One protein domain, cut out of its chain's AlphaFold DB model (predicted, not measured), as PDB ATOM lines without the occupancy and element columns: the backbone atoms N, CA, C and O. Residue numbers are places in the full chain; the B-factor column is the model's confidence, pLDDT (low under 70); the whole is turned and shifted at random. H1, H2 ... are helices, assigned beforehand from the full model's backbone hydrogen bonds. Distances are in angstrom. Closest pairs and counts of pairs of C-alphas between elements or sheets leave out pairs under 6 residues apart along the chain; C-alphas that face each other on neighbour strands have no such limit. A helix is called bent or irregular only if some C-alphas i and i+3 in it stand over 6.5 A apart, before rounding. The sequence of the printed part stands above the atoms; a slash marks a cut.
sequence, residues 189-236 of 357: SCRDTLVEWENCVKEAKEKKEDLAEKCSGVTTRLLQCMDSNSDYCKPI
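Overview. This is residues 189 to 236 of the 357 residues of the protein "GCK domain protein" of Medicago truncatula (UniProt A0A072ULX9). A long helical hairpin: H2 folds back beside H1, the two helices side by side and nearly antiparallel, and residues 230 to 236 stick out as a tail beyond H2. The printed part has 48 residues with two named helices, H1 then H2, and no named strand; its class is all helix. It is loose, with a radius of gyration of the C-alphas of 12.3 A, and a rod in outline, spanning 38 by 17 by 16 A.

Arrangement. H2, residues 211 to 228, is the longest helix by residues. It touches H1, residues 191 to 207, the closest C-alphas being those of Thr 193 and Leu 222, 5.4 A apart. The two form a helical hairpin, running opposite ways at a shallow tilt of 12 degrees. In H1 every O i to N i+4 pair is within hydrogen-bond range; in H2, 12 of 14 are.

Along the chain. H2 measures 23.8 A from first to last C-alpha and ends at C-alpha 228 (38.018, 21.189, 75.255). It is irregular, C-alphas 214 and 217 being 7.6 A apart, and has a kink of 50 degrees near residue 218. H1 measures 24.4 A and begins at C-alpha 191 (48.234, 12.426, 72.424).

Size, cuts and confidence. The C-alphas farthest apart, those of Lys 207 and Pro 235, are 39.1 A apart. The printed part has no cut, and the link from H1 to H2 is tight, with 3 residues. Residues 230 to 236 stand free. Residue 189 and residues 229 to 236 have pLDDT under 70.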
ATOM      1  N   SER A 189      44.168  14.333  69.035       66.44
ATOM      2  CA  SER A 189      44.756  15.671  69.252       66.44
ATOM      3  C   SER A 189      45.322  15.960  70.651       66.44
ATOM      4  O   SER A 189      46.010  16.966  70.819       66.44
ATOM      5  N   CYS A 190      45.043  15.111  71.644       74.81
ATOM      6  CA  CYS A 190      45.583  15.208  73.008       74.81
ATOM      7  C   CYS A 190      46.701  14.187  73.295       74.81
ATOM      8  O   CYS A 190      47.191  14.129  74.426       74.81
ATOM      9  N   ARG A 191      47.139  13.403  72.293       82.06
ATOM     10  CA  ARG A 191      48.234  12.426  72.424       82.06
ATOM     11  C   ARG A 191      49.492  13.067  73.003       82.06
ATOM     12  O   ARG A 191      50.075  12.522  73.932       82.06
ATOM     13  N   ASP A 192      49.899  14.223  72.483       83.00
ATOM     14  CA  ASP A 192      51.132  14.882  72.927       83.00
ATOM     15  C   ASP A 192      51.046  15.298  74.404       83.00
ATOM     16  O   ASP A 192      51.995  15.097  75.158       83.00
ATOM     17  N   THR A 193      49.887  15.790  74.855       83.44
ATOM     18  CA  THR A 193      49.661  16.124  76.270       83.44
ATOM     19  C   THR A 193      49.591  14.892  77.175       83.44
ATOM     20  O   THR A 193      49.998  14.979  78.331       83.44
ATOM     21  N   LEU A 194      49.127  13.743  76.664       84.12
ATOM     22  CA  LEU A 194      49.151  12.476  77.401       84.12
ATOM     23  C   LEU A 194      50.590  11.965  77.560       84.12
ATOM     24  O   LEU A 194      51.007  11.648  78.668       84.12
ATOM     25  N   VAL A 195      51.376  11.966  76.480       86.94
ATOM     26  CA  VAL A 195      52.786  11.543  76.510       86.94
ATOM     27  C   VAL A 195      53.617  12.455  77.421       86.94
ATOM     28  O   VAL A 195      54.491  11.984  78.150       86.94
ATOM     29  N   GLU A 196      53.355  13.766  77.431       89.88
ATOM     30  CA  GLU A 196      53.978  14.696  78.385       89.88
ATOM     31  C   GLU A 196      53.646  14.327  79.845       89.88
ATOM     32  O   GLU A 196      54.525  14.367  80.711       89.88
ATOM     33  N   TRP A 197      52.394  13.950  80.125       92.12
ATOM     34  CA  TRP A 197      51.948  13.553  81.461       92.12
ATOM     35  C   TRP A 197      52.591  12.235  81.910       92.12
ATOM     36  O   TRP A 197      53.173  12.186  82.993       92.12
ATOM     37  N   GLU A 198      52.581  11.208  81.059       89.88
ATOM     38  CA  GLU A 198      53.190   9.898  81.331       89.88
ATOM     39  C   GLU A 198      54.690  10.023  81.635       89.88
ATOM     40  O   GLU A 198      55.184   9.462  82.617       89.88
ATOM     41  N   ASN A 199      55.414  10.825  80.847       93.31
ATOM     42  CA  ASN A 199      56.832  11.091  81.088       93.31
ATOM     43  C   ASN A 199      57.063  11.810  82.425       93.31
ATOM     44  O   ASN A 199      57.980  11.451  83.164       93.31
ATOM     45  N   CYS A 200      56.218  12.783  82.780       93.62
ATOM     46  CA  CYS A 200      56.316  13.458  84.072       93.62
ATOM     47  C   CYS A 200      56.092  12.487  85.239       93.62
ATOM     48  O   CYS A 200      56.878  12.480  86.190       93.62
ATOM     49  N   VAL A 201      55.057  11.643  85.149       91.00
ATOM     50  CA  VAL A 201      54.732  10.629  86.163       91.00
ATOM     51  C   VAL A 201      55.896   9.658  86.336       91.00
ATOM     52  O   VAL A 201      56.295   9.367  87.465       91.00
ATOM     53  N   LYS A 202      56.485   9.197  85.228       93.06
ATOM     54  CA  LYS A 202      57.648   8.309  85.242       93.06
ATOM     55  C   LYS A 202      58.846   8.955  85.934       93.06
ATOM     56  O   LYS A 202      59.412   8.367  86.851       93.06
ATOM     57  N   GLU A 203      59.181  10.196  85.584       91.00
ATOM     58  CA  GLU A 203      60.275  10.910  86.241       91.00
ATOM     59  C   GLU A 203      60.000  11.210  87.724       91.00
ATOM     60  O   GLU A 203      60.940  11.288  88.515       91.00
ATOM     61  N   ALA A 204      58.746  11.479  88.108       90.62
ATOM     62  CA  ALA A 204      58.356  11.691  89.506       90.62
ATOM     63  C   ALA A 204      58.577  10.414  90.327       90.62
ATOM     64  O   ALA A 204      59.208  10.460  91.383       90.62
ATOM     65  N   LYS A 205      58.150   9.266  89.785       89.19
ATOM     66  CA  LYS A 205      58.345   7.941  90.386       89.19
ATOM     67  C   LYS A 205      59.827   7.580  90.514       89.19
ATOM     68  O   LYS A 205      60.250   7.147  91.582       89.19
ATOM     69  N   GLU A 206      60.634   7.826  89.480       91.75
ATOM     70  CA  GLU A 206      62.085   7.570  89.509       91.75
ATOM     71  C   GLU A 206      62.817   8.407  90.570       91.75
ATOM     72  O   GLU A 206      63.773   7.934  91.191       91.75
ATOM     73  N   LYS A 207      62.366   9.643  90.808       91.00
ATOM     74  CA  LYS A 207      62.981  10.570  91.771       91.00
ATOM     75  C   LYS A 207      62.323  10.552  93.156       91.00
ATOM     76  O   LYS A 207      62.812  11.244  94.045       91.00
ATOM     77  N   LYS A 208      61.272   9.742  93.357       88.75
ATOM     78  CA  LYS A 208      60.435   9.711  94.575       88.75
ATOM     79  C   LYS A 208      59.908  11.102  94.959       88.75
ATOM     80  O   LYS A 208      59.898  11.470  96.131       88.75
ATOM     81  N   GLU A 209      59.530  11.884  93.956       87.88
ATOM     82  CA  GLU A 209      58.956  13.223  94.115       87.88
ATOM     83  C   GLU A 209      57.425  13.127  94.179       87.88
ATOM     84  O   GLU A 209      56.835  12.230  93.571       87.88
ATOM     85  N   ASP A 210      56.779  14.046  94.904       90.31
ATOM     86  CA  ASP A 210      55.318  14.092  94.971       90.31
ATOM     87  C   ASP A 210      54.720  14.360  93.580       90.31
ATOM     88  O   ASP A 210      55.094  15.308  92.876       90.31
ATOM     89  N   LEU A 211      53.805  13.483  93.167       86.50
ATOM     90  CA  LEU A 211      53.255  13.499  91.818       86.50
ATOM     91  C   LEU A 211      52.342  14.708  91.593       86.50
ATOM     92  O   LEU A 211      52.348  15.287  90.504       86.50
ATOM     93  N   ALA A 212      51.581  15.097  92.618       81.38
ATOM     94  CA  ALA A 212      50.675  16.229  92.540       81.38
ATOM     95  C   ALA A 212      51.466  17.539  92.442       81.38
ATOM     96  O   ALA A 212      51.152  18.376  91.601       81.38
ATOM     97  N   GLU A 213      52.550  17.702  93.198       85.62
ATOM     98  CA  GLU A 213      53.393  18.894  93.120       85.62
ATOM     99  C   GLU A 213      54.140  18.986  91.786       85.62
ATOM    100  O   GLU A 213      54.086  20.022  91.118       85.62
ATOM    101  N   LYS A 214      54.797  17.903  91.352       89.75
ATOM    102  CA  LYS A 214      55.644  17.925  90.152       89.75
ATOM    103  C   LYS A 214      54.852  17.928  88.848       89.75
ATOM    104  O   LYS A 214      55.221  18.632  87.907       89.75
ATOM    105  N   CYS A 215      53.778  17.143  88.776       94.38
ATOM    106  CA  CYS A 215      53.030  16.919  87.541       94.38
ATOM    107  C   CYS A 215      51.681  17.647  87.497       94.38
ATOM    108  O   CYS A 215      50.956  17.493  86.514       94.38
ATOM    109  N   SER A 216      51.345  18.491  88.483       88.44
ATOM    110  CA  SER A 216      50.109  19.303  88.490       88.44
ATOM    111  C   SER A 216      49.885  20.079  87.193       88.44
ATOM    112  O   SER A 216      48.783  20.065  86.642       88.44
ATOM    113  N   GLY A 217      50.921  20.745  86.679       90.69
ATOM    114  CA  GLY A 217      50.815  21.576  85.477       90.69
ATOM    115  C   GLY A 217      50.472  20.770  84.224       90.69
ATOM    116  O   GLY A 217      49.584  21.154  83.462       90.69
ATOM    117  N   VAL A 218      51.130  19.622  84.034       90.56
ATOM    118  CA  VAL A 218      50.871  18.743  82.886       90.56
ATOM    119  C   VAL A 218      49.552  17.978  83.042       90.56
ATOM    120  O   VAL A 218      48.811  17.842  82.074       90.56
ATOM    121  N   THR A 219      49.185  17.606  84.272       89.56
ATOM    122  CA  THR A 219      47.882  16.998  84.600       89.56
ATOM    123  C   THR A 219      46.736  17.958  84.283       89.56
ATOM    124  O   THR A 219      45.776  17.586  83.617       89.56
ATOM    125  N   THR A 220      46.869  19.230  84.665       89.31
ATOM    126  CA  THR A 220      45.870  20.267  84.364       89.31
ATOM    127  C   THR A 220      45.724  20.484  82.858       89.31
ATOM    128  O   THR A 220      44.615  20.639  82.356       89.31
ATOM    129  N   ARG A 221      46.837  20.472  82.115       88.50
ATOM    130  CA  ARG A 221      46.832  20.636  80.657       88.50
ATOM    131  C   ARG A 221      46.163  19.457  79.946       88.50
ATOM    132  O   ARG A 221      45.442  19.676  78.975       88.50
ATOM    133  N   LEU A 222      46.379  18.233  80.434       86.12
ATOM    134  CA  LEU A 222      45.723  17.030  79.924       86.12
ATOM    135  C   LEU A 222      44.207  17.089  80.161       86.12
ATOM    136  O   LEU A 222      43.445  16.947  79.208       86.12
ATOM    137  N   LEU A 223      43.779  17.415  81.386       84.31
ATOM    138  CA  LEU A 223      42.360  17.579  81.726       84.31
ATOM    139  C   LEU A 223      41.688  18.669  80.878       84.31
ATOM    140  O   LEU A 223      40.641  18.435  80.287       84.31
ATOM    141  N   GLN A 224      42.335  19.824  80.702       85.12
ATOM    142  CA  GLN A 224      41.824  20.892  79.832       85.12
ATOM    143  C   GLN A 224      41.716  20.472  78.361       85.12
ATOM    144  O   GLN A 224      40.819  20.938  77.654       85.12
ATOM    145  N   CYS A 225      42.620  19.614  77.881       84.00
ATOM    146  CA  CYS A 225      42.546  19.063  76.529       84.00
ATOM    147  C   CYS A 225      41.352  18.108  76.391       84.00
ATOM    148  O   CYS A 225      40.630  18.180  75.397       84.00
ATOM    149  N   MET A 226      41.108  17.270  77.403       78.62
ATOM    150  CA  MET A 226      39.954  16.368  77.458       78.62
ATOM    151  C   MET A 226      38.631  17.151  77.506       78.62
ATOM    152  O   MET A 226      37.720  16.863  76.730       78.62
ATOM    153  N   ASP A 227      38.559  18.214  78.310       77.19
ATOM    154  CA  ASP A 227      37.380  19.083  78.419       77.19
ATOM    155  C   ASP A 227      37.112  19.889  77.139       77.19
ATOM    156  O   ASP A 227      35.969  20.056  76.713       77.19
ATOM    157  N   SER A 228      38.161  20.386  76.479       75.75
ATOM    158  CA  SER A 228      38.018  21.189  75.255       75.75
ATOM    159  C   SER A 228      37.580  20.362  74.042       75.75
ATOM    160  O   SER A 228      37.045  20.922  73.086       75.75
ATOM    161  N   ASN A 229      37.758  19.038  74.090       68.12
ATOM    162  CA  ASN A 229      37.326  18.092  73.057       68.12
ATOM    163  C   ASN A 229      36.050  17.317  73.474       68.12
ATOM    164  O   ASN A 229      35.769  16.231  72.971       68.12
ATOM    165  N   SER A 230      35.246  17.926  74.360       61.00
ATOM    166  CA  SER A 230      34.031  17.423  75.039       61.00
ATOM    167  C   SER A 230      32.921  16.802  74.168       61.00
ATOM    168  O   SER A 230      32.000  16.193  74.719       61.00
ATOM    169  N   ASP A 231      32.987  16.842  72.834       57.91
ATOM    170  CA  ASP A 231      32.107  15.991  72.016       57.91
ATOM    171  C   ASP A 231      32.305  14.489  72.313       57.91
ATOM    172  O   ASP A 231      31.372  13.708  72.137       57.91
ATOM    173  N   TYR A 232      33.457  14.119  72.884       54.06
ATOM    174  CA  TYR A 232      33.812  12.761  73.298       54.06
ATOM    175  C   TYR A 232      33.168  12.275  74.609       54.06
ATOM    176  O   TYR A 232      32.877  11.091  74.752       54.06
ATOM    177  N   CYS A 233      32.902  13.174  75.563       51.91
ATOM    178  CA  CYS A 233      32.345  12.815  76.881       51.91
ATOM    179  C   CYS A 233      30.826  13.038  76.973       51.91
ATOM    180  O   CYS A 233      30.186  12.668  77.958       51.91
ATOM    181  N   LYS A 234      30.213  13.633  75.941       47.81
ATOM    182  CA  LYS A 234      28.766  13.893  75.884       47.81
ATOM    183  C   LYS A 234      27.868  12.653  76.023       47.81
ATOM    184  O   LYS A 234      26.792  12.833  76.594       47.81
ATOM    185  N   PRO A 235      28.216  11.439  75.550       48.59
ATOM    186  CA  PRO A 235      27.350  10.274  75.746       48.59
ATOM    187  C   PRO A 235      27.207   9.879  77.219       48.59
ATOM    188  O   PRO A 235      26.124   9.471  77.620       48.59
ATOM    189  N   ILE A 236      28.257  10.083  78.023       45.00
ATOM    190  CA  ILE A 236      28.299   9.711  79.445       45.00
ATOM    191  C   ILE A 236      27.508  10.713  80.308       45.00
ATOM    192  O   ILE A 236      26.921  10.330  81.309       45.00
TER     193      ILE A 236